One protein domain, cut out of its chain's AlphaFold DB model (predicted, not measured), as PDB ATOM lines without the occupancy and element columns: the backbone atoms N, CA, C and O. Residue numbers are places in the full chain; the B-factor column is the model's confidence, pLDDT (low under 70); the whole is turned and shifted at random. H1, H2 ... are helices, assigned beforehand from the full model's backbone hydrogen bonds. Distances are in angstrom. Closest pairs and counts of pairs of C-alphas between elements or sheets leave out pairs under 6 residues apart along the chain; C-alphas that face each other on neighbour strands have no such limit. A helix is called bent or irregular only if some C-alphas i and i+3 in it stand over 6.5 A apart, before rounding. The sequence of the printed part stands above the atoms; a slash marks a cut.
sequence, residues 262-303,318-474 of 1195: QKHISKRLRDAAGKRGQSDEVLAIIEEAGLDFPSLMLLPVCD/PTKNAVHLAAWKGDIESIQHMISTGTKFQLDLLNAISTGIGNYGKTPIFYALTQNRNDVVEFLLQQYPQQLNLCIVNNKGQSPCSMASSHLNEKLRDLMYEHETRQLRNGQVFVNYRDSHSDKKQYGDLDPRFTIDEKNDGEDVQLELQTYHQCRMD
ATOM      1  N   GLN A 262     111.350 233.798 142.586       49.44
ATOM      2  CA  GLN A 262     112.694 233.456 143.095       49.44
ATOM      3  C   GLN A 262     112.832 233.443 144.632       49.44
ATOM      4  O   GLN A 262     113.415 232.514 145.202       49.44
ATOM      5  N   LYS A 263     112.259 234.430 145.343       55.31
ATOM      6  CA  LYS A 263     112.322 234.484 146.822       55.31
ATOM      7  C   LYS A 263     111.618 233.293 147.485       55.31
ATOM      8  O   LYS A 263     112.024 232.884 148.575       55.31
ATOM      9  N   HIS A 264     110.596 232.727 146.844       68.50
ATOM     10  CA  HIS A 264     109.890 231.551 147.342       68.50
ATOM     11  C   HIS A 264     110.726 230.275 147.146       68.50
ATOM     12  O   HIS A 264     110.876 229.489 148.085       68.50
ATOM     13  N   ILE A 265     111.343 230.118 145.969       80.88
ATOM     14  CA  ILE A 265     112.182 228.961 145.613       80.88
ATOM     15  C   ILE A 265     113.432 228.895 146.511       80.88
ATOM     16  O   ILE A 265     113.695 227.860 147.122       80.88
ATOM     17  N   SER A 266     114.140 230.017 146.718       80.25
ATOM     18  CA  SER A 266     115.342 230.074 147.576       80.25
ATOM     19  C   SER A 266     115.062 229.642 149.025       80.25
ATOM     20  O   SER A 266     115.891 228.999 149.673       80.25
ATOM     21  N   LYS A 267     113.875 229.978 149.554       83.25
ATOM     22  CA  LYS A 267     113.459 229.538 150.889       83.25
ATOM     23  C   LYS A 267     113.103 228.049 150.905       83.25
ATOM     24  O   LYS A 267     113.603 227.344 151.776       83.25
ATOM     25  N   ARG A 268     112.303 227.574 149.943       90.69
ATOM     26  CA  ARG A 268     111.935 226.151 149.810       90.69
ATOM     27  C   ARG A 268     113.166 225.251 149.733       90.69
ATOM     28  O   ARG A 268     113.240 224.288 150.487       90.69
ATOM     29  N   LEU A 269     114.163 225.616 148.924       91.00
ATOM     30  CA  LEU A 269     115.405 224.851 148.772       91.00
ATOM     31  C   LEU A 269     116.156 224.683 150.108       91.00
ATOM     32  O   LEU A 269     116.621 223.591 150.428       91.00
ATOM     33  N   ARG A 270     116.231 225.743 150.928       90.62
ATOM     34  CA  ARG A 270     116.829 225.679 152.276       90.62
ATOM     35  C   ARG A 270     115.975 224.912 153.283       90.62
ATOM     36  O   ARG A 270     116.534 224.192 154.104       90.62
ATOM     37  N   ASP A 271     114.654 225.068 153.244       89.56
ATOM     38  CA  ASP A 271     113.737 224.377 154.159       89.56
ATOM     39  C   ASP A 271     113.709 222.858 153.884       89.56
ATOM     40  O   ASP A 271     113.646 222.077 154.837       89.56
ATOM     41  N   ALA A 272     113.822 222.444 152.614       89.69
ATOM     42  CA  ALA A 272     113.950 221.047 152.189       89.69
ATOM     43  C   ALA A 272     115.313 220.458 152.594       89.69
ATOM     44  O   ALA A 272     115.367 219.501 153.363       89.69
ATOM     45  N   ALA A 273     116.422 221.109 152.216       88.62
ATOM     46  CA  ALA A 273     117.773 220.713 152.631       88.62
ATOM     47  C   ALA A 273     117.995 220.754 154.164       88.62
ATOM     48  O   ALA A 273     118.933 220.158 154.694       88.62
ATOM     49  N   GLY A 274     117.131 221.453 154.908       87.38
ATOM     50  CA  GLY A 274     117.091 221.476 156.373       87.38
ATOM     51  C   GLY A 274     116.498 220.219 157.031       87.38
ATOM     52  O   GLY A 274     116.466 220.138 158.269       87.38
ATOM     53  N   LYS A 275     116.048 219.236 156.247       87.00
ATOM     54  CA  LYS A 275     115.519 217.939 156.687       87.00
ATOM     55  C   LYS A 275     116.259 216.815 155.956       87.00
ATOM     56  O   LYS A 275     116.710 216.996 154.836       87.00
ATOM     57  N   ARG A 276     116.407 215.660 156.610       84.25
ATOM     58  CA  ARG A 276     117.073 214.480 156.033       84.25
ATOM     59  C   ARG A 276     116.045 213.612 155.307       84.25
ATOM     60  O   ARG A 276     114.987 213.363 155.878       84.25
ATOM     61  N   GLY A 277     116.380 213.119 154.118       86.06
ATOM     62  CA  GLY A 277     115.505 212.292 153.286       86.06
ATOM     63  C   GLY A 277     114.531 213.111 152.437       86.06
ATOM     64  O   GLY A 277     113.409 212.667 152.214       86.06
ATOM     65  N   GLN A 278     114.927 214.317 152.013       90.00
ATOM     66  CA  GLN A 278     114.152 215.156 151.085       90.00
ATOM     67  C   GLN A 278     114.895 215.395 149.758       90.00
ATOM     68  O   GLN A 278     114.662 216.399 149.091       90.00
ATOM     69  N   SER A 279     115.772 214.468 149.366       89.38
ATOM     70  CA  SER A 279     116.577 214.520 148.140       89.38
ATOM     71  C   SER A 279     115.741 214.698 146.873       89.38
ATOM     72  O   SER A 279     116.055 215.582 146.079       89.38
ATOM     73  N   ASP A 280     114.630 213.968 146.738       91.31
ATOM     74  CA  ASP A 280     113.677 214.127 145.627       91.31
ATOM     75  C   ASP A 280     113.055 215.540 145.575       91.31
ATOM     76  O   ASP A 280     112.909 216.123 144.502       91.31
ATOM     77  N   GLU A 281     112.708 216.128 146.730       90.06
ATOM     78  CA  GLU A 281     112.144 217.488 146.802       90.06
ATOM     79  C   GLU A 281     113.219 218.546 146.509       90.06
ATOM     80  O   GLU A 281     112.956 219.513 145.798       90.06
ATOM     81  N   VAL A 282     114.447 218.346 147.000       91.75
ATOM     82  CA  VAL A 282     115.603 219.193 146.675       91.75
ATOM     83  C   VAL A 282     115.896 219.147 145.174       91.75
ATOM     84  O   VAL A 282     116.044 220.206 144.571       91.75
ATOM     85  N   LEU A 283     115.917 217.963 144.554       92.69
ATOM     86  CA  LEU A 283     116.121 217.803 143.114       92.69
ATOM     87  C   LEU A 283     115.007 218.485 142.308       92.69
ATOM     88  O   LEU A 283     115.310 219.285 141.428       92.69
ATOM     89  N   ALA A 284     113.739 218.271 142.666       90.88
ATOM     90  CA  ALA A 284     112.610 218.926 142.006       90.88
ATOM     91  C   ALA A 284     112.663 220.463 142.118       90.88
ATOM     92  O   ALA A 284     112.357 221.159 141.156       90.88
ATOM     93  N   ILE A 285     113.091 221.014 143.262       91.50
ATOM     94  CA  ILE A 285     113.272 222.468 143.435       91.50
ATOM     95  C   ILE A 285     114.461 222.992 142.610       91.50
ATOM     96  O   ILE A 285     114.419 224.124 142.131       91.50
ATOM     97  N   ILE A 286     115.517 222.195 142.432       90.50
ATOM     98  CA  ILE A 286     116.659 222.538 141.573       90.50
ATOM     99  C   ILE A 286     116.239 222.558 140.095       90.50
ATOM    100  O   ILE A 286     116.597 223.486 139.371       90.50
ATOM    101  N   GLU A 287     115.453 221.575 139.658       89.81
ATOM    102  CA  GLU A 287     114.894 221.519 138.303       89.81
ATOM    103  C   GLU A 287     113.890 222.659 138.055       89.81
ATOM    104  O   GLU A 287     113.950 223.299 137.008       89.81
ATOM    105  N   GLU A 288     113.043 222.989 139.040       89.31
ATOM    106  CA  GLU A 288     112.142 224.156 139.013       89.31
ATOM    107  C   GLU A 288     112.908 225.487 138.933       89.31
ATOM    108  O   GLU A 288     112.458 226.421 138.272       89.31
ATOM    109  N   ALA A 289     114.066 225.590 139.597       86.75
ATOM    110  CA  ALA A 289     114.898 226.789 139.568       86.75
ATOM    111  C   ALA A 289     115.566 227.018 138.204       86.75
ATOM    112  O   ALA A 289     115.755 228.166 137.806       86.75
ATOM    113  N   GLY A 290     115.952 225.954 137.492       88.75
ATOM    114  CA  GLY A 290     116.604 226.058 136.186       88.75
ATOM    115  C   GLY A 290     117.800 227.024 136.198       88.75
ATOM    116  O   GLY A 290     118.732 226.862 136.986       88.75
ATOM    117  N   LEU A 291     117.758 228.048 135.337       82.88
ATOM    118  CA  LEU A 291     118.800 229.081 135.228       82.88
ATOM    119  C   LEU A 291     118.903 230.008 136.454       82.88
ATOM    120  O   LEU A 291     119.941 230.637 136.637       82.88
ATOM    121  N   ASP A 292     117.884 230.065 137.318       82.88
ATOM    122  CA  ASP A 292     117.899 230.887 138.537       82.88
ATOM    123  C   ASP A 292     118.676 230.238 139.693       82.88
ATOM    124  O   ASP A 292     118.969 230.911 140.685       82.88
ATOM    125  N   PHE A 293     119.031 228.948 139.591       88.06
ATOM    126  CA  PHE A 293     119.712 228.195 140.654       88.06
ATOM    127  C   PHE A 293     120.933 228.914 141.275       88.06
ATOM    128  O   PHE A 293     121.024 228.920 142.510       88.06
ATOM    129  N   PRO A 294     121.830 229.582 140.513       86.38
ATOM    130  CA  PRO A 294     122.931 230.360 141.085       86.38
ATOM    131  C   PRO A 294     122.470 231.422 142.087       86.38
ATOM    132  O   PRO A 294     122.944 231.458 143.226       86.38
ATOM    133  N   SER A 295     121.473 232.222 141.710       80.50
ATOM    134  CA  SER A 295     120.903 233.300 142.527       80.50
ATOM    135  C   SER A 295     120.268 232.797 143.828       80.50
ATOM    136  O   SER A 295     120.169 233.544 144.801       80.50
ATOM    137  N   LEU A 296     119.858 231.523 143.889       83.38
ATOM    138  CA  LEU A 296     119.312 230.909 145.105       83.38
ATOM    139  C   LEU A 296     120.395 230.489 146.110       83.38
ATOM    140  O   LEU A 296     120.089 230.362 147.303       83.38
ATOM    141  N   MET A 297     121.616 230.239 145.624       84.56
ATOM    142  CA  MET A 297     122.735 229.666 146.380       84.56
ATOM    143  C   MET A 297     123.777 230.695 146.831       84.56
ATOM    144  O   MET A 297     124.527 230.414 147.774       84.56
ATOM    145  N   LEU A 298     123.787 231.879 146.211       75.94
ATOM    146  CA  LEU A 298     124.549 233.043 146.660       75.94
ATOM    147  C   LEU A 298     124.042 233.555 148.021       75.94
ATOM    148  O   LEU A 298     122.845 233.569 148.310       75.94
ATOM    149  N   LEU A 299     124.978 233.995 148.864       72.25
ATOM    150  CA  LEU A 299     124.706 234.643 150.149       72.25
ATOM    151  C   LEU A 299     125.187 236.097 150.085       72.25
ATOM    152  O   LEU A 299     126.239 236.344 149.495       72.25
ATOM    153  N   PRO A 300     124.466 237.061 150.686       58.41
ATOM    154  CA  PRO A 300     124.894 238.454 150.666       58.41
ATOM    155  C   PRO A 300     126.222 238.630 151.410       58.41
ATOM    156  O   PRO A 300     126.405 238.131 152.527       58.41
ATOM    157  N   VAL A 301     127.138 239.355 150.769       48.66
ATOM    158  CA  VAL A 301     128.430 239.762 151.329       48.66
ATOM    159  C   VAL A 301     128.206 240.967 152.246       48.66
ATOM    160  O   VAL A 301     127.356 241.810 151.975       48.66
ATOM    161  N   CYS A 302     128.935 241.034 153.360       43.00
ATOM    162  CA  CYS A 302     128.874 242.161 154.289       43.00
ATOM    163  C   CYS A 302     130.033 243.113 153.973       43.00
ATOM    164  O   CYS A 302     131.191 242.692 154.037       43.00
ATOM    165  N   ASP A 303     129.724 244.356 153.604       36.53
ATOM    166  CA  ASP A 303     130.731 245.330 153.180       36.53
ATOM    167  C   ASP A 303     131.693 245.725 154.303       36.53
ATOM    168  O   ASP A 303     131.305 245.979 155.445       36.53
ATOM    169  N   PRO A 318     119.334 235.264 154.538       70.31
ATOM    170  CA  PRO A 318     119.889 233.969 154.908       70.31
ATOM    171  C   PRO A 318     121.412 234.053 155.061       70.31
ATOM    172  O   PRO A 318     122.112 234.565 154.197       70.31
ATOM    173  N   THR A 319     121.923 233.487 156.152       83.25
ATOM    174  CA  THR A 319     123.360 233.400 156.482       83.25
ATOM    175  C   THR A 319     124.010 232.085 156.042       83.25
ATOM    176  O   THR A 319     125.216 231.892 156.176       83.25
ATOM    177  N   LYS A 320     123.208 231.133 155.553       89.19
ATOM    178  CA  LYS A 320     123.603 229.769 155.173       89.19
ATOM    179  C   LYS A 320     122.825 229.382 153.923       89.19
ATOM    180  O   LYS A 320     121.611 229.582 153.889       89.19
ATOM    181  N   ASN A 321     123.501 228.834 152.915       91.12
ATOM    182  CA  ASN A 321     122.834 228.272 151.737       91.12
ATOM    183  C   ASN A 321     122.351 226.835 152.027       91.12
ATOM    184  O   ASN A 321     122.563 226.307 153.121       91.12
ATOM    185  N   ALA A 322     121.676 226.206 151.066       93.00
ATOM    186  CA  ALA A 322     121.063 224.895 151.269       93.00
ATOM    187  C   ALA A 322     122.083 223.759 151.517       93.00
ATOM    188  O   ALA A 322     121.832 222.903 152.366       93.00
ATOM    189  N   VAL A 323     123.272 223.790 150.898       94.31
ATOM    190  CA  VAL A 323     124.307 222.746 151.081       94.31
ATOM    191  C   VAL A 323     124.826 222.706 152.522       94.31
ATOM    192  O   VAL A 323     124.976 221.624 153.086       94.31
ATOM    193  N   HIS A 324     125.005 223.863 153.172       94.94
ATOM    194  CA  HIS A 324     125.363 223.923 154.599       94.94
ATOM    195  C   HIS A 324     124.336 223.213 155.499       94.94
ATOM    196  O   HIS A 324     124.700 222.594 156.502       94.94
ATOM    197  N   LEU A 325     123.047 223.311 155.155       94.12
ATOM    198  CA  LEU A 325     121.960 222.704 155.921       94.12
ATOM    199  C   LEU A 325     121.899 221.188 155.690       94.12
ATOM    200  O   LEU A 325     121.834 220.443 156.670       94.12
ATOM    201  N   ALA A 326     122.034 220.729 154.443       94.81
ATOM    202  CA  ALA A 326     122.077 219.300 154.125       94.81
ATOM    203  C   ALA A 326     123.295 218.602 154.766       94.81
ATOM    204  O   ALA A 326     123.151 217.532 155.365       94.81
ATOM    205  N   ALA A 327     124.468 219.249 154.754       94.44
ATOM    206  CA  ALA A 327     125.684 218.754 155.406       94.44
ATOM    207  C   ALA A 327     125.546 218.631 156.934       94.44
ATOM    208  O   ALA A 327     125.953 217.625 157.513       94.44
ATOM    209  N   TRP A 328     124.896 219.596 157.593       93.06
ATOM    210  CA  TRP A 328     124.551 219.498 159.020       93.06
ATOM    211  C   TRP A 328     123.574 218.340 159.302       93.06
ATOM    212  O   TRP A 328     123.655 217.656 160.329       93.06
ATOM    213  N   LYS A 329     122.612 218.116 158.401       93.12
ATOM    214  CA  LYS A 329     121.521 217.147 158.583       93.12
ATOM    215  C   LYS A 329     121.896 215.708 158.239       93.12
ATOM    216  O   LYS A 329     121.253 214.799 158.764       93.12
ATOM    217  N   GLY A 330     122.945 215.495 157.448       92.69
ATOM    218  CA  GLY A 330     123.376 214.161 157.028       92.69
ATOM    219  C   GLY A 330     122.707 213.668 155.741       92.69
ATOM    220  O   GLY A 330     122.523 212.461 155.586       92.69
ATOM    221  N   ASP A 331     122.268 214.571 154.860       93.75
ATOM    222  CA  ASP A 331     121.570 214.220 153.616       93.75
ATOM    223  C   ASP A 331     122.534 214.238 152.417       93.75
ATOM    224  O   ASP A 331     122.749 215.265 151.777       93.75
ATOM    225  N   ILE A 332     123.162 213.086 152.168       95.50
ATOM    226  CA  ILE A 332     124.195 212.894 151.138       95.50
ATOM    227  C   ILE A 332     123.630 213.117 149.728       95.50
ATOM    228  O   ILE A 332     124.253 213.810 148.928       95.50
ATOM    229  N   GLU A 333     122.441 212.594 149.434       94.19
ATOM    230  CA  GLU A 333     121.805 212.721 148.117       94.19
ATOM    231  C   GLU A 333     121.463 214.188 147.806       94.19
ATOM    232  O   GLU A 333     121.798 214.693 146.735       94.19
ATOM    233  N   SER A 334     120.904 214.925 148.775       94.81
ATOM    234  CA  SER A 334     120.653 216.367 148.628       94.81
ATOM    235  C   SER A 334     121.943 217.163 148.385       94.81
ATOM    236  O   SER A 334     121.962 218.069 147.548       94.81
ATOM    237  N   ILE A 335     123.034 216.826 149.087       95.44
ATOM    238  CA  ILE A 335     124.362 217.421 148.853       95.44
ATOM    239  C   ILE A 335     124.836 217.115 147.426       95.44
ATOM    240  O   ILE A 335     125.274 218.028 146.727       95.44
ATOM    241  N   GLN A 336     124.703 215.865 146.976       95.06
ATOM    242  CA  GLN A 336     125.115 215.426 145.645       95.06
ATOM    243  C   GLN A 336     124.361 216.179 144.540       95.06
ATOM    244  O   GLN A 336     125.002 216.748 143.660       95.06
ATOM    245  N   HIS A 337     123.028 216.273 144.609       94.75
ATOM    246  CA  HIS A 337     122.228 217.004 143.616       94.75
ATOM    247  C   HIS A 337     122.603 218.491 143.536       94.75
ATOM    248  O   HIS A 337     122.742 219.042 142.437       94.75
ATOM    249  N   MET A 338     122.818 219.138 144.688       94.94
ATOM    250  CA  MET A 338     123.221 220.544 144.742       94.94
ATOM    251  C   MET A 338     124.637 220.768 144.207       94.94
ATOM    252  O   MET A 338     124.818 221.681 143.405       94.94
ATOM    253  N   ILE A 339     125.629 219.951 144.587       93.50
ATOM    254  CA  ILE A 339     127.005 220.088 144.079       93.50
ATOM    255  C   ILE A 339     127.047 219.788 142.578       93.50
ATOM    256  O   ILE A 339     127.556 220.611 141.824       93.50
ATOM    257  N   SER A 340     126.443 218.685 142.119       92.25
ATOM    258  CA  SER A 340     126.393 218.334 140.693       92.25
ATOM    259  C   SER A 340     125.744 219.423 139.837       92.25
ATOM    260  O   SER A 340     126.153 219.623 138.694       92.25
ATOM    261  N   THR A 341     124.753 220.144 140.366       92.75
ATOM    262  CA  THR A 341     124.147 221.278 139.655       92.75
ATOM    263  C   THR A 341     124.994 222.542 139.765       92.75
ATOM    264  O   THR A 341     125.184 223.224 138.763       92.75
ATOM    265  N   GLY A 342     125.594 222.813 140.927       91.25
ATOM    266  CA  GLY A 342     126.573 223.888 141.107       91.25
ATOM    267  C   GLY A 342     127.720 223.803 140.104       91.25
ATOM    268  O   GLY A 342     128.024 224.796 139.454       91.25
ATOM    269  N   THR A 343     128.267 222.605 139.877       88.69
ATOM    270  CA  THR A 343     129.316 222.364 138.875       88.69
ATOM    271  C   THR A 343     128.879 222.753 137.457       88.69
ATOM    272  O   THR A 343     129.670 223.356 136.737       88.69
ATOM    273  N   LYS A 344     127.621 222.496 137.057       90.00
ATOM    274  CA  LYS A 344     127.088 222.919 135.740       90.00
ATOM    275  C   LYS A 344     127.068 224.444 135.579       90.00
ATOM    276  O   LYS A 344     127.262 224.937 134.474       90.00
ATOM    277  N   PHE A 345     126.860 225.173 136.676       88.12
ATOM    278  CA  PHE A 345     126.869 226.639 136.731       88.12
ATOM    279  C   PHE A 345     128.214 227.235 137.187       88.12
ATOM    280  O   PHE A 345     128.279 228.426 137.475       88.12
ATOM    281  N   GLN A 346     129.284 226.432 137.263       87.75
ATOM    282  CA  GLN A 346     130.626 226.857 137.697       87.75
ATOM    283  C   GLN A 346     130.670 227.447 139.128       87.75
ATOM    284  O   GLN A 346     131.510 228.284 139.452       87.75
ATOM    285  N   LEU A 347     129.776 226.987 140.012       87.62
ATOM    286  CA  LEU A 347     129.687 227.408 141.413       87.62
ATOM    287  C   LEU A 347     130.397 226.418 142.341       87.62
ATOM    288  O   LEU A 347     129.976 225.263 142.462       87.62
ATOM    289  N   ASP A 348     131.397 226.889 143.089       88.94
ATOM    290  CA  ASP A 348     131.995 226.119 144.183       88.94
ATOM    291  C   ASP A 348     131.084 226.121 145.424       88.94
ATOM    292  O   ASP A 348     131.244 226.889 146.375       88.94
ATOM    293  N   LEU A 349     130.088 225.237 145.403       91.94
ATOM    294  CA  LEU A 349     129.193 224.995 146.537       91.94
ATOM    295  C   LEU A 349     129.799 224.061 147.596       91.94
ATOM    296  O   LEU A 349     129.249 223.957 148.692       91.94
ATOM    297  N   LEU A 350     130.914 223.397 147.279       90.31
ATOM    298  CA  LEU A 350     131.623 222.468 148.159       90.31
ATOM    299  C   LEU A 350     132.441 223.226 149.214       90.31
ATOM    300  O   LEU A 350     132.432 222.847 150.385       90.31
ATOM    301  N   ASN A 351     133.072 224.331 148.808       91.44
ATOM    302  CA  ASN A 351     133.850 225.222 149.670       91.44
ATOM    303  C   ASN A 351     133.166 226.577 149.925       91.44
ATOM    304  O   ASN A 351     133.774 227.466 150.524       91.44
ATOM    305  N   ALA A 352     131.903 226.746 149.517       89.94
ATOM    306  CA  ALA A 352     131.113 227.934 149.836       89.94
ATOM    307  C   ALA A 352     131.131 228.218 151.348       89.94
ATOM    308  O   ALA A 352     130.878 227.323 152.151       89.94
ATOM    309  N   ILE A 353     131.395 229.466 151.736       88.75
ATOM    310  CA  ILE A 353     131.407 229.893 153.142       88.75
ATOM    311  C   ILE A 353     130.023 230.370 153.595       88.75
ATOM    312  O   ILE A 353     129.334 231.096 152.878       88.75
ATOM    313  N   SER A 354     129.615 230.018 154.816       89.25
ATOM    314  CA  SER A 354     128.461 230.657 155.460       89.25
ATOM    315  C   SER A 354     128.817 232.053 155.978       89.25
ATOM    316  O   SER A 354     129.927 232.272 156.462       89.25
ATOM    317  N   THR A 355     127.872 232.990 155.905       80.06
ATOM    318  CA  THR A 355     128.060 234.408 156.251       80.06
ATOM    319  C   THR A 355     127.424 234.766 157.600       80.06
ATOM    320  O   THR A 355     126.692 233.982 158.209       80.06
ATOM    321  N   GLY A 356     127.697 235.974 158.097       71.38
ATOM    322  CA  GLY A 356     127.127 236.498 159.340       71.38
ATOM    323  C   GLY A 356     127.844 236.053 160.623       71.38
ATOM    324  O   GLY A 356     128.598 235.077 160.657       71.38
ATOM    325  N   ILE A 357     127.582 236.802 161.699       69.56
ATOM    326  CA  ILE A 357     128.275 236.711 162.997       69.56
ATOM    327  C   ILE A 357     128.314 235.260 163.514       69.56
ATOM    328  O   ILE A 357     127.279 234.602 163.643       69.56
ATOM    329  N   GLY A 358     129.510 234.761 163.834       71.88
ATOM    330  CA  GLY A 358     129.766 233.421 164.363       71.88
ATOM    331  C   GLY A 358     129.718 232.275 163.342       71.88
ATOM    332  O   GLY A 358     129.946 231.119 163.722       71.88
ATOM    333  N   ASN A 359     129.424 232.549 162.064       77.94
ATOM    334  CA  ASN A 359     129.366 231.544 160.991       77.94
ATOM    335  C   ASN A 359     130.457 231.715 159.916       77.94
ATOM    336  O   ASN A 359     130.705 230.764 159.174       77.94
ATOM    337  N   TYR A 360     131.119 232.875 159.850       79.44
ATOM    338  CA  TYR A 360     132.166 233.157 158.864       79.44
ATOM    339  C   TYR A 360     133.291 232.110 158.840       79.44
ATOM    340  O   TYR A 360     133.756 231.613 159.872       79.44
ATOM    341  N   GLY A 361     133.702 231.762 157.619       79.81
ATOM    342  CA  GLY A 361     134.753 230.786 157.338       79.81
ATOM    343  C   GLY A 361     134.377 229.318 157.568       79.81
ATOM    344  O   GLY A 361     135.247 228.458 157.497       79.81
ATOM    345  N   LYS A 362     133.104 229.001 157.843       90.12
ATOM    346  CA  LYS A 362     132.614 227.613 157.891       90.12
ATOM    347  C   LYS A 362     132.026 227.209 156.543       90.12
ATOM    348  O   LYS A 362     131.036 227.794 156.115       90.12
ATOM    349  N   THR A 363     132.606 226.181 155.939       93.19
ATOM    350  CA  THR A 363     132.131 225.496 154.725       93.19
ATOM    351  C   THR A 363     131.298 224.251 155.079       93.19
ATOM    352  O   THR A 363     131.290 223.847 156.248       93.19
ATOM    353  N   PRO A 364     130.596 223.594 154.133       95.06
ATOM    354  CA  PRO A 364     129.806 222.385 154.389       95.06
ATOM    355  C   PRO A 364     130.491 221.303 155.243       95.06
ATOM    356  O   PRO A 364     129.846 220.743 156.133       95.06
ATOM    357  N   ILE A 365     131.797 221.061 155.076       94.62
ATOM    358  CA  ILE A 365     132.519 220.080 155.905       94.62
ATOM    359  C   ILE A 365     132.589 220.480 157.391       94.62
ATOM    360  O   ILE A 365     132.427 219.620 158.254       94.62
ATOM    361  N   PHE A 366     132.693 221.773 157.728       93.44
ATOM    362  CA  PHE A 366     132.580 222.236 159.121       93.44
ATOM    363  C   PHE A 366     131.197 221.934 159.722       93.44
ATOM    364  O   PHE A 366     131.092 221.616 160.910       93.44
ATOM    365  N   TYR A 367     130.128 222.008 158.922       93.62
ATOM    366  CA  TYR A 367     128.768 221.692 159.376       93.62
ATOM    367  C   TYR A 367     128.579 220.183 159.602       93.62
ATOM    368  O   TYR A 367     127.961 219.803 160.596       93.62
ATOM    369  N   ALA A 368     129.176 219.339 158.753       93.31
ATOM    370  CA  ALA A 368     129.219 217.888 158.942       93.31
ATOM    371  C   ALA A 368     130.021 217.488 160.202       93.31
ATOM    372  O   ALA A 368     129.530 216.728 161.043       93.31
ATOM    373  N   LEU A 369     131.214 218.067 160.387       91.00
ATOM    374  CA  LEU A 369     132.077 217.859 161.560       91.00
ATOM    375  C   LEU A 369     131.382 218.245 162.874       91.00
ATOM    376  O   LEU A 369     131.411 217.479 163.837       91.00
ATOM    377  N   THR A 370     130.685 219.387 162.900       85.44
ATOM    378  CA  THR A 370     129.956 219.879 164.091       85.44
ATOM    379  C   THR A 370     128.834 218.931 164.552       85.44
ATOM    380  O   THR A 370     128.355 219.041 165.679       85.44
ATOM    381  N   GLN A 371     128.388 218.010 163.693       84.50
ATOM    382  CA  GLN A 371     127.327 217.036 163.976       84.50
ATOM    383  C   GLN A 371     127.824 215.578 163.981       84.50
ATOM    384  O   GLN A 371     126.997 214.669 163.960       84.50
ATOM    385  N   ASN A 372     129.147 215.344 164.006       88.06
ATOM    386  CA  ASN A 372     129.760 214.004 163.951       88.06
ATOM    387  C   ASN A 372     129.215 213.156 162.773       88.06
ATOM    388  O   ASN A 372     128.863 211.981 162.899       88.06
ATOM    389  N   ARG A 373     129.093 213.782 161.595       89.06
ATOM    390  CA  ARG A 373     128.625 213.129 160.362       89.06
ATOM    391  C   ARG A 373     129.772 212.412 159.658       89.06
ATOM    392  O   ARG A 373     130.256 212.870 158.626       89.06
ATOM    393  N   ASN A 374     130.209 211.287 160.232       90.69
ATOM    394  CA  ASN A 374     131.208 210.415 159.601       90.69
ATOM    395  C   ASN A 374     130.781 210.015 158.175       90.69
ATOM    396  O   ASN A 374     131.608 210.012 157.274       90.69
ATOM    397  N   ASP A 375     129.485 209.759 157.973       91.25
ATOM    398  CA  ASP A 375     128.870 209.421 156.685       91.25
ATOM    399  C   ASP A 375     129.041 210.529 155.628       91.25
ATOM    400  O   ASP A 375     129.495 210.261 154.516       91.25
ATOM    401  N   VAL A 376     128.743 211.784 155.976       94.06
ATOM    402  CA  VAL A 376     128.933 212.926 155.059       94.06
ATOM    403  C   VAL A 376     130.411 213.221 154.822       94.06
ATOM    404  O   VAL A 376     130.794 213.501 153.691       94.06
ATOM    405  N   VAL A 377     131.255 213.173 155.856       93.94
ATOM    406  CA  VAL A 377     132.689 213.464 155.698       93.94
ATOM    407  C   VAL A 377     133.375 212.401 154.832       93.94
ATOM    408  O   VAL A 377     134.137 212.760 153.937       93.94
ATOM    409  N   GLU A 378     133.066 211.116 155.031       94.12
ATOM    410  CA  GLU A 378     133.566 210.022 154.187       94.12
ATOM    411  C   GLU A 378     133.101 210.182 152.732       94.12
ATOM    412  O   GLU A 378     133.924 210.105 151.821       94.12
ATOM    413  N   PHE A 379     131.825 210.517 152.506       95.38
ATOM    414  CA  PHE A 379     131.303 210.821 151.170       95.38
ATOM    415  C   PHE A 379     132.032 211.995 150.493       95.38
ATOM    416  O   PHE A 379     132.463 211.860 149.348       95.38
ATOM    417  N   LEU A 380     132.203 213.130 151.182       94.38
ATOM    418  CA  LEU A 380     132.841 214.319 150.603       94.38
ATOM    419  C   LEU A 380     134.308 214.057 150.224       94.38
ATOM    420  O   LEU A 380     134.735 214.468 149.146       94.38
ATOM    421  N   LEU A 381     135.056 213.339 151.069       91.75
ATOM    422  CA  LEU A 381     136.446 212.951 150.796       91.75
ATOM    423  C   LEU A 381     136.558 211.950 149.639       91.75
ATOM    424  O   LEU A 381     137.502 212.028 148.863       91.75
ATOM    425  N   GLN A 382     135.621 211.003 149.518       90.88
ATOM    426  CA  GLN A 382     135.661 209.982 148.468       90.88
ATOM    427  C   GLN A 382     135.203 210.506 147.102       90.88
ATOM    428  O   GLN A 382     135.780 210.123 146.088       90.88
ATOM    429  N   GLN A 383     134.171 211.355 147.057       91.69
ATOM    430  CA  GLN A 383     133.593 211.834 145.795       91.69
ATOM    431  C   GLN A 383     134.259 213.105 145.256       91.69
ATOM    432  O   GLN A 383     134.284 213.298 144.043       91.69
ATOM    433  N   TYR A 384     134.828 213.954 146.121       91.62
ATOM    434  CA  TYR A 384     135.420 215.237 145.717       91.62
ATOM    435  C   TYR A 384     136.891 215.444 146.167       91.62
ATOM    436  O   TYR A 384     137.250 216.566 146.539       91.62
ATOM    437  N   PRO A 385     137.789 214.431 146.087       85.69
ATOM    438  CA  PRO A 385     139.136 214.469 146.685       85.69
ATOM    439  C   PRO A 385     140.115 215.496 146.085       85.69
ATOM    440  O   PRO A 385     141.208 215.706 146.605       85.69
ATOM    441  N   GLN A 386     139.775 216.104 144.947       82.50
ATOM    442  CA  GLN A 386     140.585 217.157 144.320       82.50
ATOM    443  C   GLN A 386     139.997 218.558 144.532       82.50
ATOM    444  O   GLN A 386     140.705 219.545 144.375       82.50
ATOM    445  N   GLN A 387     138.711 218.648 144.886       87.25
ATOM    446  CA  GLN A 387     137.952 219.902 144.944       87.25
ATOM    447  C   GLN A 387     137.685 220.348 146.390       87.25
ATOM    448  O   GLN A 387     137.561 221.541 146.651       87.25
ATOM    449  N   LEU A 388     137.601 219.412 147.342       93.06
ATOM    450  CA  LEU A 388     137.330 219.695 148.752       93.06
ATOM    451  C   LEU A 388     138.533 220.371 149.425       93.06
ATOM    452  O   LEU A 388     139.571 219.743 149.620       93.06
ATOM    453  N   ASN A 389     138.400 221.632 149.831       91.50
ATOM    454  CA  ASN A 389     139.451 222.396 150.498       91.50
ATOM    455  C   ASN A 389     139.460 222.139 152.018       91.50
ATOM    456  O   ASN A 389     138.527 222.521 152.728       91.50
ATOM    457  N   LEU A 390     140.536 221.523 152.525       90.06
ATOM    458  CA  LEU A 390     140.777 221.352 153.964       90.06
ATOM    459  C   LEU A 390     141.703 222.432 154.550       90.06
ATOM    460  O   LEU A 390     141.707 222.639 155.762       90.06
ATOM    461  N   CYS A 391     142.432 223.169 153.710       89.00
ATOM    462  CA  CYS A 391     143.344 224.251 154.090       89.00
ATOM    463  C   CYS A 391     142.594 225.566 154.395       89.00
ATOM    464  O   CYS A 391     142.920 226.635 153.878       89.00
ATOM    465  N   ILE A 392     141.573 225.494 155.248       89.88
ATOM    466  CA  ILE A 392     140.727 226.619 155.658       89.88
ATOM    467  C   ILE A 392     140.833 226.815 157.168       89.88
ATOM    468  O   ILE A 392     140.724 225.851 157.923       89.88
ATOM    469  N   VAL A 393     140.956 228.067 157.611       86.81
ATOM    470  CA  VAL A 393     140.822 228.456 159.021       86.81
ATOM    471  C   VAL A 393     139.605 229.368 159.167       86.81
ATOM    472  O   VAL A 393     139.518 230.422 158.534       86.81
ATOM    473  N   ASN A 394     138.634 228.945 159.977       88.44
ATOM    474  CA  ASN A 394     137.403 229.701 160.214       88.44
ATOM    475  C   ASN A 394     137.620 230.856 161.211       88.44
ATOM    476  O   ASN A 394     138.680 230.971 161.826       88.44
ATOM    477  N   ASN A 395     136.595 231.684 161.445       83.25
ATOM    478  CA  ASN A 395     136.762 232.859 162.310       83.25
ATOM    479  C   ASN A 395     137.132 232.562 163.776       83.25
ATOM    480  O   ASN A 395     137.592 233.458 164.478       83.25
ATOM    481  N   LYS A 396     136.980 231.312 164.230       80.88
ATOM    482  CA  LYS A 396     137.373 230.844 165.566       80.88
ATOM    483  C   LYS A 396     138.823 230.353 165.639       80.88
ATOM    484  O   LYS A 396     139.233 229.871 166.688       80.88
ATOM    485  N   GLY A 397     139.566 230.408 164.532       79.69
ATOM    486  CA  GLY A 397     140.906 229.834 164.423       79.69
ATOM    487  C   GLY A 397     140.924 228.321 164.162       79.69
ATOM    488  O   GLY A 397     141.984 227.715 164.243       79.69
ATOM    489  N   GLN A 398     139.785 227.688 163.856       85.56
ATOM    490  CA  GLN A 398     139.691 226.231 163.675       85.56
ATOM    491  C   GLN A 398     139.820 225.822 162.206       85.56
ATOM    492  O   GLN A 398     139.214 226.456 161.340       85.56
ATOM    493  N   SER A 399     140.503 224.705 161.945       88.31
ATOM    494  CA  SER A 399     140.511 224.019 160.647       88.31
ATOM    495  C   SER A 399     139.593 222.784 160.661       88.31
ATOM    496  O   SER A 399     139.244 222.283 161.739       88.31
ATOM    497  N   PRO A 400     139.215 222.228 159.492       90.69
ATOM    498  CA  PRO A 400     138.492 220.959 159.421       90.69
ATOM    499  C   PRO A 400     139.241 219.823 160.137       90.69
ATOM    500  O   PRO A 400     138.640 219.039 160.869       90.69
ATOM    501  N   CYS A 401     140.564 219.773 159.981       85.38
ATOM    502  CA  CYS A 401     141.434 218.738 160.533       85.38
ATOM    503  C   CYS A 401     141.686 218.883 162.048       85.38
ATOM    504  O   CYS A 401     141.833 217.868 162.744       85.38
ATOM    505  N   SER A 402     141.659 220.103 162.602       81.69
ATOM    506  CA  SER A 402     141.673 220.291 164.060       81.69
ATOM    507  C   SER A 402     140.324 219.953 164.693       81.69
ATOM    508  O   SER A 402     140.296 219.300 165.737       81.69
ATOM    509  N   MET A 403     139.200 220.272 164.040       83.44
ATOM    510  CA  MET A 403     137.876 219.839 164.505       83.44
ATOM    511  C   MET A 403     137.701 218.316 164.436       83.44
ATOM    512  O   MET A 403     137.208 217.720 165.398       83.44
ATOM    513  N   ALA A 404     138.165 217.672 163.359       80.44
ATOM    514  CA  ALA A 404     138.106 216.219 163.185       80.44
ATOM    515  C   ALA A 404     138.739 215.449 164.355       80.44
ATOM    516  O   ALA A 404     138.194 214.427 164.771       80.44
ATOM    517  N   SER A 405     139.821 215.981 164.945       73.56
ATOM    518  CA  SER A 405     140.550 215.369 166.072       73.56
ATOM    519  C   SER A 405     139.692 215.054 167.306       73.56
ATOM    520  O   SER A 405     140.055 214.180 168.089       73.56
ATOM    521  N   SER A 406     138.572 215.763 167.481       68.12
ATOM    522  CA  SER A 406     137.671 215.653 168.639       68.12
ATOM    523  C   SER A 406     136.260 215.178 168.279       68.12
ATOM    524  O   SER A 406     135.437 215.016 169.176       68.12
ATOM    525  N   HIS A 407     135.971 214.966 166.989       71.50
ATOM    526  CA  HIS A 407     134.616 214.677 166.505       71.50
ATOM    527  C   HIS A 407     134.503 213.406 165.655       71.50
ATOM    528  O   HIS A 407     133.415 212.848 165.625       71.50
ATOM    529  N   LEU A 408     135.555 212.942 164.970       77.50
ATOM    530  CA  LEU A 408     135.475 211.792 164.052       77.50
ATOM    531  C   LEU A 408     136.181 210.542 164.584       77.50
ATOM    532  O   LEU A 408     137.035 210.608 165.467       77.50
ATOM    533  N   ASN A 409     135.849 209.390 163.993       81.94
ATOM    534  CA  ASN A 409     136.580 208.148 164.237       81.94
ATOM    535  C   ASN A 409     138.018 208.196 163.678       81.94
ATOM    536  O   ASN A 409     138.314 208.933 162.738       81.94
ATOM    537  N   GLU A 410     138.900 207.369 164.246       77.50
ATOM    538  CA  GLU A 410     140.335 207.308 163.934       77.50
ATOM    539  C   GLU A 410     140.633 207.138 162.433       77.50
ATOM    540  O   GLU A 410     141.367 207.939 161.861       77.50
ATOM    541  N   LYS A 411     139.988 206.166 161.772       83.12
ATOM    542  CA  LYS A 411     140.188 205.876 160.343       83.12
ATOM    543  C   LYS A 411     139.879 207.090 159.457       83.12
ATOM    544  O   LYS A 411     140.637 207.404 158.542       83.12
ATOM    545  N   LEU A 412     138.755 207.760 159.708       81.31
ATOM    546  CA  LEU A 412     138.298 208.887 158.890       81.31
ATOM    547  C   LEU A 412     139.077 210.175 159.189       81.31
ATOM    548  O   LEU A 412     139.372 210.949 158.280       81.31
ATOM    549  N   ARG A 413     139.463 210.371 160.455       81.94
ATOM    550  CA  ARG A 413     140.379 211.427 160.897       81.94
ATOM    551  C   ARG A 413     141.726 211.326 160.169       81.94
ATOM    552  O   ARG A 413     142.230 212.336 159.683       81.94
ATOM    553  N   ASP A 414     142.282 210.124 160.055       79.50
ATOM    554  CA  ASP A 414     143.580 209.915 159.408       79.50
ATOM    555  C   ASP A 414     143.502 210.127 157.886       79.50
ATOM    556  O   ASP A 414     144.385 210.773 157.319       79.50
ATOM    557  N   LEU A 415     142.393 209.730 157.246       83.00
ATOM    558  CA  LEU A 415     142.108 210.053 155.840       83.00
ATOM    559  C   LEU A 415     142.021 211.574 155.592       83.00
ATOM    560  O   LEU A 415     142.524 212.066 154.581       83.00
ATOM    561  N   MET A 416     141.430 212.342 156.517       86.75
ATOM    562  CA  MET A 416     141.429 213.810 156.434       86.75
ATOM    563  C   MET A 416     142.840 214.404 156.533       86.75
ATOM    564  O   MET A 416     143.166 215.307 155.765       86.75
ATOM    565  N   TYR A 417     143.691 213.910 157.441       81.81
ATOM    566  CA  TYR A 417     145.079 214.387 157.544       81.81
ATOM    567  C   TYR A 417     145.902 214.056 156.299       81.81
ATOM    568  O   TYR A 417     146.693 214.887 155.855       81.81
ATOM    569  N   GLU A 418     145.712 212.878 155.705       80.81
ATOM    570  CA  GLU A 418     146.347 212.503 154.438       80.81
ATOM    571  C   GLU A 418     145.945 213.466 153.306       80.81
ATOM    572  O   GLU A 418     146.789 213.935 152.539       80.81
ATOM    573  N   HIS A 419     144.660 213.816 153.240       82.25
ATOM    574  CA  HIS A 419     144.104 214.720 152.239       82.25
ATOM    575  C   HIS A 419     144.585 216.172 152.401       82.25
ATOM    576  O   HIS A 419     144.968 216.804 151.417       82.25
ATOM    577  N   GLU A 420     144.619 216.695 153.625       88.00
ATOM    578  CA  GLU A 420     145.178 218.019 153.930       88.00
ATOM    579  C   GLU A 420     146.690 218.051 153.640       88.00
ATOM    580  O   GLU A 420     147.184 218.973 152.998       88.00
ATOM    581  N   THR A 421     147.424 216.992 154.005       77.19
ATOM    582  CA  THR A 421     148.858 216.850 153.694       77.19
ATOM    583  C   THR A 421     149.110 216.869 152.184       77.19
ATOM    584  O   THR A 421     150.049 217.520 151.729       77.19
ATOM    585  N   ARG A 422     148.269 216.193 151.390       78.50
ATOM    586  CA  ARG A 422     148.337 216.214 149.919       78.50
ATOM    587  C   ARG A 422     148.130 217.624 149.361       78.50
ATOM    588  O   ARG A 422     148.879 218.030 148.480       78.50
ATOM    589  N   GLN A 423     147.168 218.379 149.893       82.38
ATOM    590  CA  GLN A 423     146.932 219.768 149.488       82.38
ATOM    591  C   GLN A 423     148.139 220.663 149.787       82.38
ATOM    592  O   GLN A 423     148.633 221.340 148.888       82.38
ATOM    593  N   LEU A 424     148.684 220.587 151.006       76.69
ATOM    594  CA  LEU A 424     149.876 221.345 151.401       76.69
ATOM    595  C   LEU A 424     151.102 221.008 150.528       76.69
ATOM    596  O   LEU A 424     151.835 221.909 150.123       76.69
ATOM    597  N   ARG A 425     151.314 219.729 150.176       73.06
ATOM    598  CA  ARG A 425     152.386 219.320 149.241       73.06
ATOM    599  C   ARG A 425     152.192 219.856 147.824       73.06
ATOM    600  O   ARG A 425     153.177 220.154 147.161       73.06
ATOM    601  N   ASN A 426     150.946 220.002 147.380       80.38
ATOM    602  CA  ASN A 426     150.602 220.579 146.080       80.38
ATOM    603  C   ASN A 426     150.681 222.124 146.074       80.38
ATOM    604  O   ASN A 426     150.192 222.756 145.141       80.38
ATOM    605  N   GLY A 427     151.275 222.743 147.103       69.94
ATOM    606  CA  GLY A 427     151.466 224.195 147.200       69.94
ATOM    607  C   GLY A 427     150.249 224.969 147.714       69.94
ATOM    608  O   GLY A 427     150.273 226.197 147.727       69.94
ATOM    609  N   GLN A 428     149.188 224.286 148.153       77.19
ATOM    610  CA  GLN A 428     148.024 224.938 148.749       77.19
ATOM    611  C   GLN A 428     148.394 225.508 150.124       77.19
ATOM    612  O   GLN A 428     149.018 224.833 150.939       77.19
ATOM    613  N   VAL A 429     147.992 226.749 150.395       82.50
ATOM    614  CA  VAL A 429     148.240 227.435 151.674       82.50
ATOM    615  C   VAL A 429     146.957 227.547 152.493       82.50
ATOM    616  O   VAL A 429     145.854 227.529 151.944       82.50
ATOM    617  N   PHE A 430     147.087 227.673 153.815       81.31
ATOM    618  CA  PHE A 430     145.931 227.899 154.682       81.31
ATOM    619  C   PHE A 430     145.327 229.288 154.457       81.31
ATOM    620  O   PHE A 430     145.996 230.303 154.638       81.31
ATOM    621  N   VAL A 431     144.038 229.330 154.125       85.62
ATOM    622  CA  VAL A 431     143.273 230.575 154.007       85.62
ATOM    623  C   VAL A 431     142.631 230.896 155.352       85.62
ATOM    624  O   VAL A 431     141.729 230.186 155.803       85.62
ATOM    625  N   ASN A 432     143.079 231.978 155.993       83.69
ATOM    626  CA  ASN A 432     142.493 232.458 157.240       83.69
ATOM    627  C   ASN A 432     141.333 233.428 156.980       83.69
ATOM    628  O   ASN A 432     141.514 234.570 156.541       83.69
ATOM    629  N   TYR A 433     140.113 232.986 157.280       83.88
ATOM    630  CA  TYR A 433     138.931 233.828 157.124       83.88
ATOM    631  C   TYR A 433     138.814 234.917 158.197       83.88
ATOM    632  O   TYR A 433     138.099 235.887 157.968       83.88
ATOM    633  N   ARG A 434     139.598 234.871 159.287       73.88
ATOM    634  CA  ARG A 434     139.693 235.999 160.239       73.88
ATOM    635  C   ARG A 434     140.292 237.248 159.611       73.88
ATOM    636  O   ARG A 434     139.886 238.348 159.968       73.88
ATOM    637  N   ASP A 435     141.223 237.087 158.679       73.81
ATOM    638  CA  ASP A 435     141.942 238.214 158.079       73.81
ATOM    639  C   ASP A 435     141.167 238.785 156.884       73.81
ATOM    640  O   ASP A 435     141.103 239.995 156.673       73.81
ATOM    641  N   SER A 436     140.488 237.914 156.131       73.38
ATOM    642  CA  SER A 436     139.690 238.316 154.970       73.38
ATOM    643  C   SER A 436     138.233 238.675 155.301       73.38
ATOM    644  O   SER A 436     137.688 239.559 154.641       73.38
ATOM    645  N   HIS A 437     137.613 238.045 156.305       71.12
ATOM    646  CA  HIS A 437     136.173 238.093 156.610       71.12
ATOM    647  C   HIS A 437     135.882 238.089 158.132       71.12
ATOM    648  O   HIS A 437     134.996 237.380 158.615       71.12
ATOM    649  N   SER A 438     136.635 238.879 158.909       73.38
ATOM    650  CA  SER A 438     136.442 239.020 160.361       73.38
ATOM    651  C   SER A 438     135.006 239.392 160.748       73.38
ATOM    652  O   SER A 438     134.437 240.345 160.219       73.38
ATOM    653  N   ASP A 439     134.460 238.715 161.758       68.94
ATOM    654  CA  ASP A 439     133.223 239.089 162.453       68.94
ATOM    655  C   ASP A 439     133.489 239.868 163.751       68.94
ATOM    656  O   ASP A 439     132.595 240.006 164.587       68.94
ATOM    657  N   LYS A 440     134.715 240.398 163.895       68.38
ATOM    658  CA  LYS A 440     135.184 241.254 164.998       68.38
ATOM    659  C   LYS A 440     135.018 240.627 166.396       68.38
ATOM    660  O   LYS A 440     134.879 241.349 167.377       68.38
ATOM    661  N   LYS A 441     135.049 239.291 166.498       63.50
ATOM    662  CA  LYS A 441     134.979 238.544 167.767       63.50
ATOM    663  C   LYS A 441     136.283 237.800 168.073       63.50
ATOM    664  O   LYS A 441     136.879 237.182 167.189       63.50
ATOM    665  N   GLN A 442     136.703 237.844 169.337       60.25
ATOM    666  CA  GLN A 442     137.799 237.031 169.878       60.25
ATOM    667  C   GLN A 442     137.301 235.614 170.217       60.25
ATOM    668  O   GLN A 442     136.129 235.406 170.549       60.25
ATOM    669  N   TYR A 443     138.184 234.621 170.083       62.22
ATOM    670  CA  TYR A 443     137.855 233.199 170.230       62.22
ATOM    671  C   TYR A 443     139.099 232.385 170.629       62.22
ATOM    672  O   TYR A 443     140.019 232.267 169.830       62.22
ATOM    673  N   GLY A 444     139.098 231.711 171.785       54.06
ATOM    674  CA  GLY A 444     140.203 230.830 172.213       54.06
ATOM    675  C   GLY A 444     140.281 229.451 171.531       54.06
ATOM    676  O   GLY A 444     141.030 228.579 171.964       54.06
ATOM    677  N   ASP A 445     139.522 229.232 170.456       60.81
ATOM    678  CA  ASP A 445     139.318 227.938 169.778       60.81
ATOM    679  C   ASP A 445     140.427 227.596 168.736       60.81
ATOM    680  O   ASP A 445     140.228 226.734 167.878       60.81
ATOM    681  N   LEU A 446     141.591 228.264 168.787       66.31
ATOM    682  CA  LEU A 446     142.668 228.189 167.780       66.31
ATOM    683  C   LEU A 446     143.217 226.763 167.554       66.31
ATOM    684  O   LEU A 446     143.591 226.066 168.503       66.31
ATOM    685  N   ASP A 447     143.339 226.360 166.283       71.12
ATOM    686  CA  ASP A 447     144.057 225.160 165.840       71.12
ATOM    687  C   ASP A 447     145.531 225.241 166.298       71.12
ATOM    688  O   ASP A 447     146.235 226.172 165.898       71.12
ATOM    689  N   PRO A 448     146.023 224.278 167.108       63.16
ATOM    690  CA  PRO A 448     147.367 224.293 167.698       63.16
ATOM    691  C   PRO A 448     148.554 224.442 166.742       63.16
ATOM    692  O   PRO A 448     149.684 224.582 167.205       63.16
ATOM    693  N   ARG A 449     148.330 224.330 165.431       65.12
ATOM    694  CA  ARG A 449     149.364 224.417 164.392       65.12
ATOM    695  C   ARG A 449     149.658 225.851 163.940       65.12
ATOM    696  O   ARG A 449     150.667 226.053 163.271       65.12
ATOM    697  N   PHE A 450     148.818 226.822 164.301       67.94
ATOM    698  CA  PHE A 450     149.033 228.240 164.000       67.94
ATOM    699  C   PHE A 450     149.660 228.976 165.184       67.94
ATOM    700  O   PHE A 450     149.504 228.585 166.342       67.94
ATOM    701  N   THR A 451     150.380 230.057 164.884       57.38
ATOM    702  CA  THR A 451     150.943 230.952 165.897       57.38
ATOM    703  C   THR A 451     149.836 231.611 166.709       57.38
ATOM    704  O   THR A 451     148.801 232.000 166.173       57.38
ATOM    705  N   ILE A 452     150.082 231.745 168.006       57.94
ATOM    706  CA  ILE A 452     149.212 232.483 168.914       57.94
ATOM    707  C   ILE A 452     149.296 233.979 168.562       57.94
ATOM    708  O   ILE A 452     150.368 234.469 168.213       57.94
ATOM    709  N   ASP A 453     148.159 234.674 168.611       58.81
ATOM    710  CA  ASP A 453     148.017 236.095 168.281       58.81
ATOM    711  C   ASP A 453     147.260 236.835 169.402       58.81
ATOM    712  O   ASP A 453     146.571 236.210 170.213       58.81
ATOM    713  N   GLU A 454     147.346 238.169 169.417       56.66
ATOM    714  CA  GLU A 454     146.691 239.051 170.405       56.66
ATOM    715  C   GLU A 454     145.160 238.864 170.494       56.66
ATOM    716  O   GLU A 454     144.541 239.234 171.486       56.66
ATOM    717  N   LYS A 455     144.515 238.264 169.480       52.59
ATOM    718  CA  LYS A 455     143.061 238.011 169.456       52.59
ATOM    719  C   LYS A 455     142.682 236.679 170.118       52.59
ATOM    720  O   LYS A 455     141.488 236.373 170.205       52.59
ATOM    721  N   ASN A 456     143.670 235.876 170.523       51.56
ATOM    722  CA  ASN A 456     143.506 234.545 171.126       51.56
ATOM    723  C   ASN A 456     144.233 234.391 172.470       51.56
ATOM    724  O   ASN A 456     144.119 233.325 173.072       51.56
ATOM    725  N   ASP A 457     145.012 235.397 172.871       52.97
ATOM    726  CA  ASP A 457     145.920 235.370 174.028       52.97
ATOM    727  C   ASP A 457     146.210 236.793 174.551       52.97
ATOM    728  O   ASP A 457     147.312 237.096 174.997       52.97
ATOM    729  N   GLY A 458     145.228 237.695 174.417       54.22
ATOM    730  CA  GLY A 458     145.302 239.064 174.934       54.22
ATOM    731  C   GLY A 458     145.274 239.125 176.464       54.22
ATOM    732  O   GLY A 458     145.048 238.120 177.138       54.22
ATOM    733  N   GLU A 459     145.490 240.318 177.028       48.03
ATOM    734  CA  GLU A 459     145.490 240.536 178.485       48.03
ATOM    735  C   GLU A 459     144.160 240.138 179.146       48.03
ATOM    736  O   GLU A 459     144.161 239.604 180.250       48.03
ATOM    737  N   ASP A 460     143.039 240.324 178.445       45.38
ATOM    738  CA  ASP A 460     141.699 239.874 178.837       45.38
ATOM    739  C   ASP A 460     141.638 238.349 179.019       45.38
ATOM    740  O   ASP A 460     141.215 237.836 180.055       45.38
ATOM    741  N   VAL A 461     142.140 237.626 178.021       50.00
ATOM    742  CA  VAL A 461     142.202 236.165 177.989       50.00
ATOM    743  C   VAL A 461     143.190 235.613 179.025       50.00
ATOM    744  O   VAL A 461     142.921 234.594 179.667       50.00
ATOM    745  N   GLN A 462     144.329 236.281 179.205       49.19
ATOM    746  CA  GLN A 462     145.359 235.917 180.177       49.19
ATOM    747  C   GLN A 462     144.911 236.169 181.621       49.19
ATOM    748  O   GLN A 462     145.170 235.334 182.485       49.19
ATOM    749  N   LEU A 463     144.184 237.257 181.892       51.69
ATOM    750  CA  LEU A 463     143.630 237.556 183.215       51.69
ATOM    751  C   LEU A 463     142.555 236.535 183.623       51.69
ATOM    752  O   LEU A 463     142.553 236.049 184.756       51.69
ATOM    753  N   GLU A 464     141.676 236.152 182.694       46.53
ATOM    754  CA  GLU A 464     140.646 235.132 182.929       46.53
ATOM    755  C   GLU A 464     141.270 233.733 183.143       46.53
ATOM    756  O   GLU A 464     140.847 232.983 184.027       46.53
ATOM    757  N   LEU A 465     142.355 233.414 182.422       48.38
ATOM    758  CA  LEU A 465     143.179 232.224 182.670       48.38
ATOM    759  C   LEU A 465     143.876 232.254 184.035       48.38
ATOM    760  O   LEU A 465     143.848 231.244 184.735       48.38
ATOM    761  N   GLN A 466     144.499 233.369 184.424       48.81
ATOM    762  CA  GLN A 466     145.165 233.508 185.726       48.81
ATOM    763  C   GLN A 466     144.168 233.363 186.876       48.81
ATOM    764  O   GLN A 466     144.448 232.639 187.826       48.81
ATOM    765  N   THR A 467     142.979 233.955 186.742       50.00
ATOM    766  CA  THR A 467     141.886 233.822 187.717       50.00
ATOM    767  C   THR A 467     141.454 232.360 187.855       50.00
ATOM    768  O   THR A 467     141.411 231.828 188.962       50.00
ATOM    769  N   TYR A 468     141.233 231.660 186.737       48.00
ATOM    770  CA  TYR A 468     140.918 230.229 186.754       48.00
ATOM    771  C   TYR A 468     142.049 229.376 187.353       48.00
ATOM    772  O   TYR A 468     141.790 228.453 188.125       48.00
ATOM    773  N   HIS A 469     143.306 229.676 187.016       47.53
ATOM    774  CA  HIS A 469     144.466 228.979 187.564       47.53
ATOM    775  C   HIS A 469     144.615 229.206 189.070       47.53
ATOM    776  O   HIS A 469     144.909 228.236 189.765       47.53
ATOM    777  N   GLN A 470     144.356 230.419 189.567       49.50
ATOM    778  CA  GLN A 470     144.357 230.727 190.994       49.50
ATOM    779  C   GLN A 470     143.273 229.918 191.711       49.50
ATOM    780  O   GLN A 470     143.618 229.076 192.530       49.50
ATOM    781  N   CYS A 471     142.005 230.013 191.289       47.75
ATOM    782  CA  CYS A 471     140.918 229.228 191.887       47.75
ATOM    783  C   CYS A 471     141.176 227.707 191.852       47.75
ATOM    784  O   CYS A 471     140.730 226.975 192.735       47.75
ATOM    785  N   ARG A 472     141.901 227.206 190.838       48.81
ATOM    786  CA  ARG A 472     142.298 225.793 190.749       48.81
ATOM    787  C   ARG A 472     143.471 225.441 191.672       48.81
ATOM    788  O   ARG A 472     143.532 224.310 192.142       48.81
ATOM    789  N   MET A 473     144.403 226.362 191.922       48.31
ATOM    790  CA  MET A 473     145.453 226.181 192.931       48.31
ATOM    791  C   MET A 473     144.860 226.231 194.336       48.31
ATOM    792  O   MET A 473     145.093 225.292 195.089       48.31
ATOM    793  N   ASP A 474     144.008 227.217 194.628       54.34
ATOM    794  CA  ASP A 474     143.278 227.342 195.894       54.34
ATOM    795  C   ASP A 474     142.487 226.052 196.195       54.34
ATOM    796  O   ASP A 474     142.488 225.551 197.319       54.34
TER     797      ASP A 474
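Overview. This is residues 262 to 303 and 318 to 474 of the 1195 residues of the protein "Hypothetical protein" of Ditylum brightwellii (UniProt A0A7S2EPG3). Four helical hairpins follow one another side by side as a short solenoid, H1 with H2, H3 with H4, H5 with H6 and H7 with H8; H1, H3, H5 and H7 make one layer and H2, H4, H6 and H8 the other, which is looser between H4 and H6. After H8 the chain passes through the short helix H9 and a long unnamed stretch to H10, whose residues 466 to 474 stick out at one end of the longest axis, with H1 and H2 toward the other end. The printed part has 199 residues with ten named helices, H1 to H10 in order along the chain, and no named strand; the class is all helix. The whole is compact, with a radius of gyration of the C-alphas of 18.4 A, yet elongated, spanning 63 by 36 by 33 A.

Arrangement. H1, residues 262 to 273, and H2, residues 279 to 297, form a helical hairpin at a steep tilt of 41 degrees; their closest C-alphas, of Ser 266 and Leu 296, are 4.8 A apart. H3, residues 322 to 329, and H4, residues 332 to 344, form the next hairpin at a shallow tilt of 21 degrees, closest at the C-alphas of Val 323 and Ile 335, 5.8 A. With its residues 269 to 273 alone, H1 touches H3, the same way at 18 degrees, a shallow tilt, closest at C-alphas 270 and 322, 4.4 A. H2 touches H4 at a shallow tilt of 32 degrees, the same way, closest at C-alphas 279 and 334, 4.5 A. H5, residues 364 to 369, and H6, residues 374 to 383, form a hairpin at a steep tilt of 40 degrees, closest at C-alphas 368 and 376, 6.3 A. H3 touches H5 the same way at a shallow tilt of 10 degrees; the closest C-alphas, of His 324 and Pro 364, are 4.7 A apart. H4 and H6 are close but not clearly touching, C-alphas 332 and 376 being closest at 6.2 A. H7, residues 400 to 407, and H8, residues 410 to 425, form the last hairpin at a shallow tilt of 12 degrees, closest at C-alphas 404 and 413, 5.8 A. H5 touches H7 the same way at a shallow tilt of 27 degrees, closest at C-alphas 366 and 400, 6.1 A. H8 touches H6 with residues 412 to 419 alone, closest at C-alphas 378 and 412, 6.8 A. H3 and H5 are the hubs, touching three helices each. Helix packing is mostly aligned, only just: 6 of 9 touching pairs are at a shallow tilt. H9, residues 433 to 436, and H10, residues 459 to 474, touch no helix. Residues 392 to 393 pair with residues 431 to 432, parallel. Each O i to N i+4 pair is within hydrogen-bond range in H3, H5, H6, H8 and H10, against 6 of 8 in H1, 10 of 15 in H2, 8 of 9 in H4 and 2 of 4 in H7; H9 is too short for such a pair.

Along the chain. H1 begins at C-alpha 262, (112.694, 233.456, 143.095), and is 16.7 A long. H2, 16.4 A, is irregular, with C-alphas 288 and 291 9.1 A apart and a kink of 117 degrees near residue 291. H3 is 10.7 A long, H4 18.6 A, H5 8.8 A, H6 14.1 A and H7 10.2 A. H8, 22.5 A, begins at C-alpha 410, (140.335, 207.308, 163.934). H9 is 5.0 A long. H10, 22.0 A, ends at C-alpha 474, (143.278, 227.342, 195.894).

Size, cuts and confidence. The C-alphas of Leu 291 and Asp 474, the two farthest apart, are 65.4 A apart. Residues 304 to 317 are not printed, and C-alphas 303 and 318 are 15.8 A apart across this cut. The links H4 to H5, H6 to H7 and H9 to H10 are long, with 19, 16 and 22 residues. Mean pLDDT of the printed part is 79.5; 45 residues are under 70, among them 439 to 446 and 448 to 474, and H10 has a mean of 49.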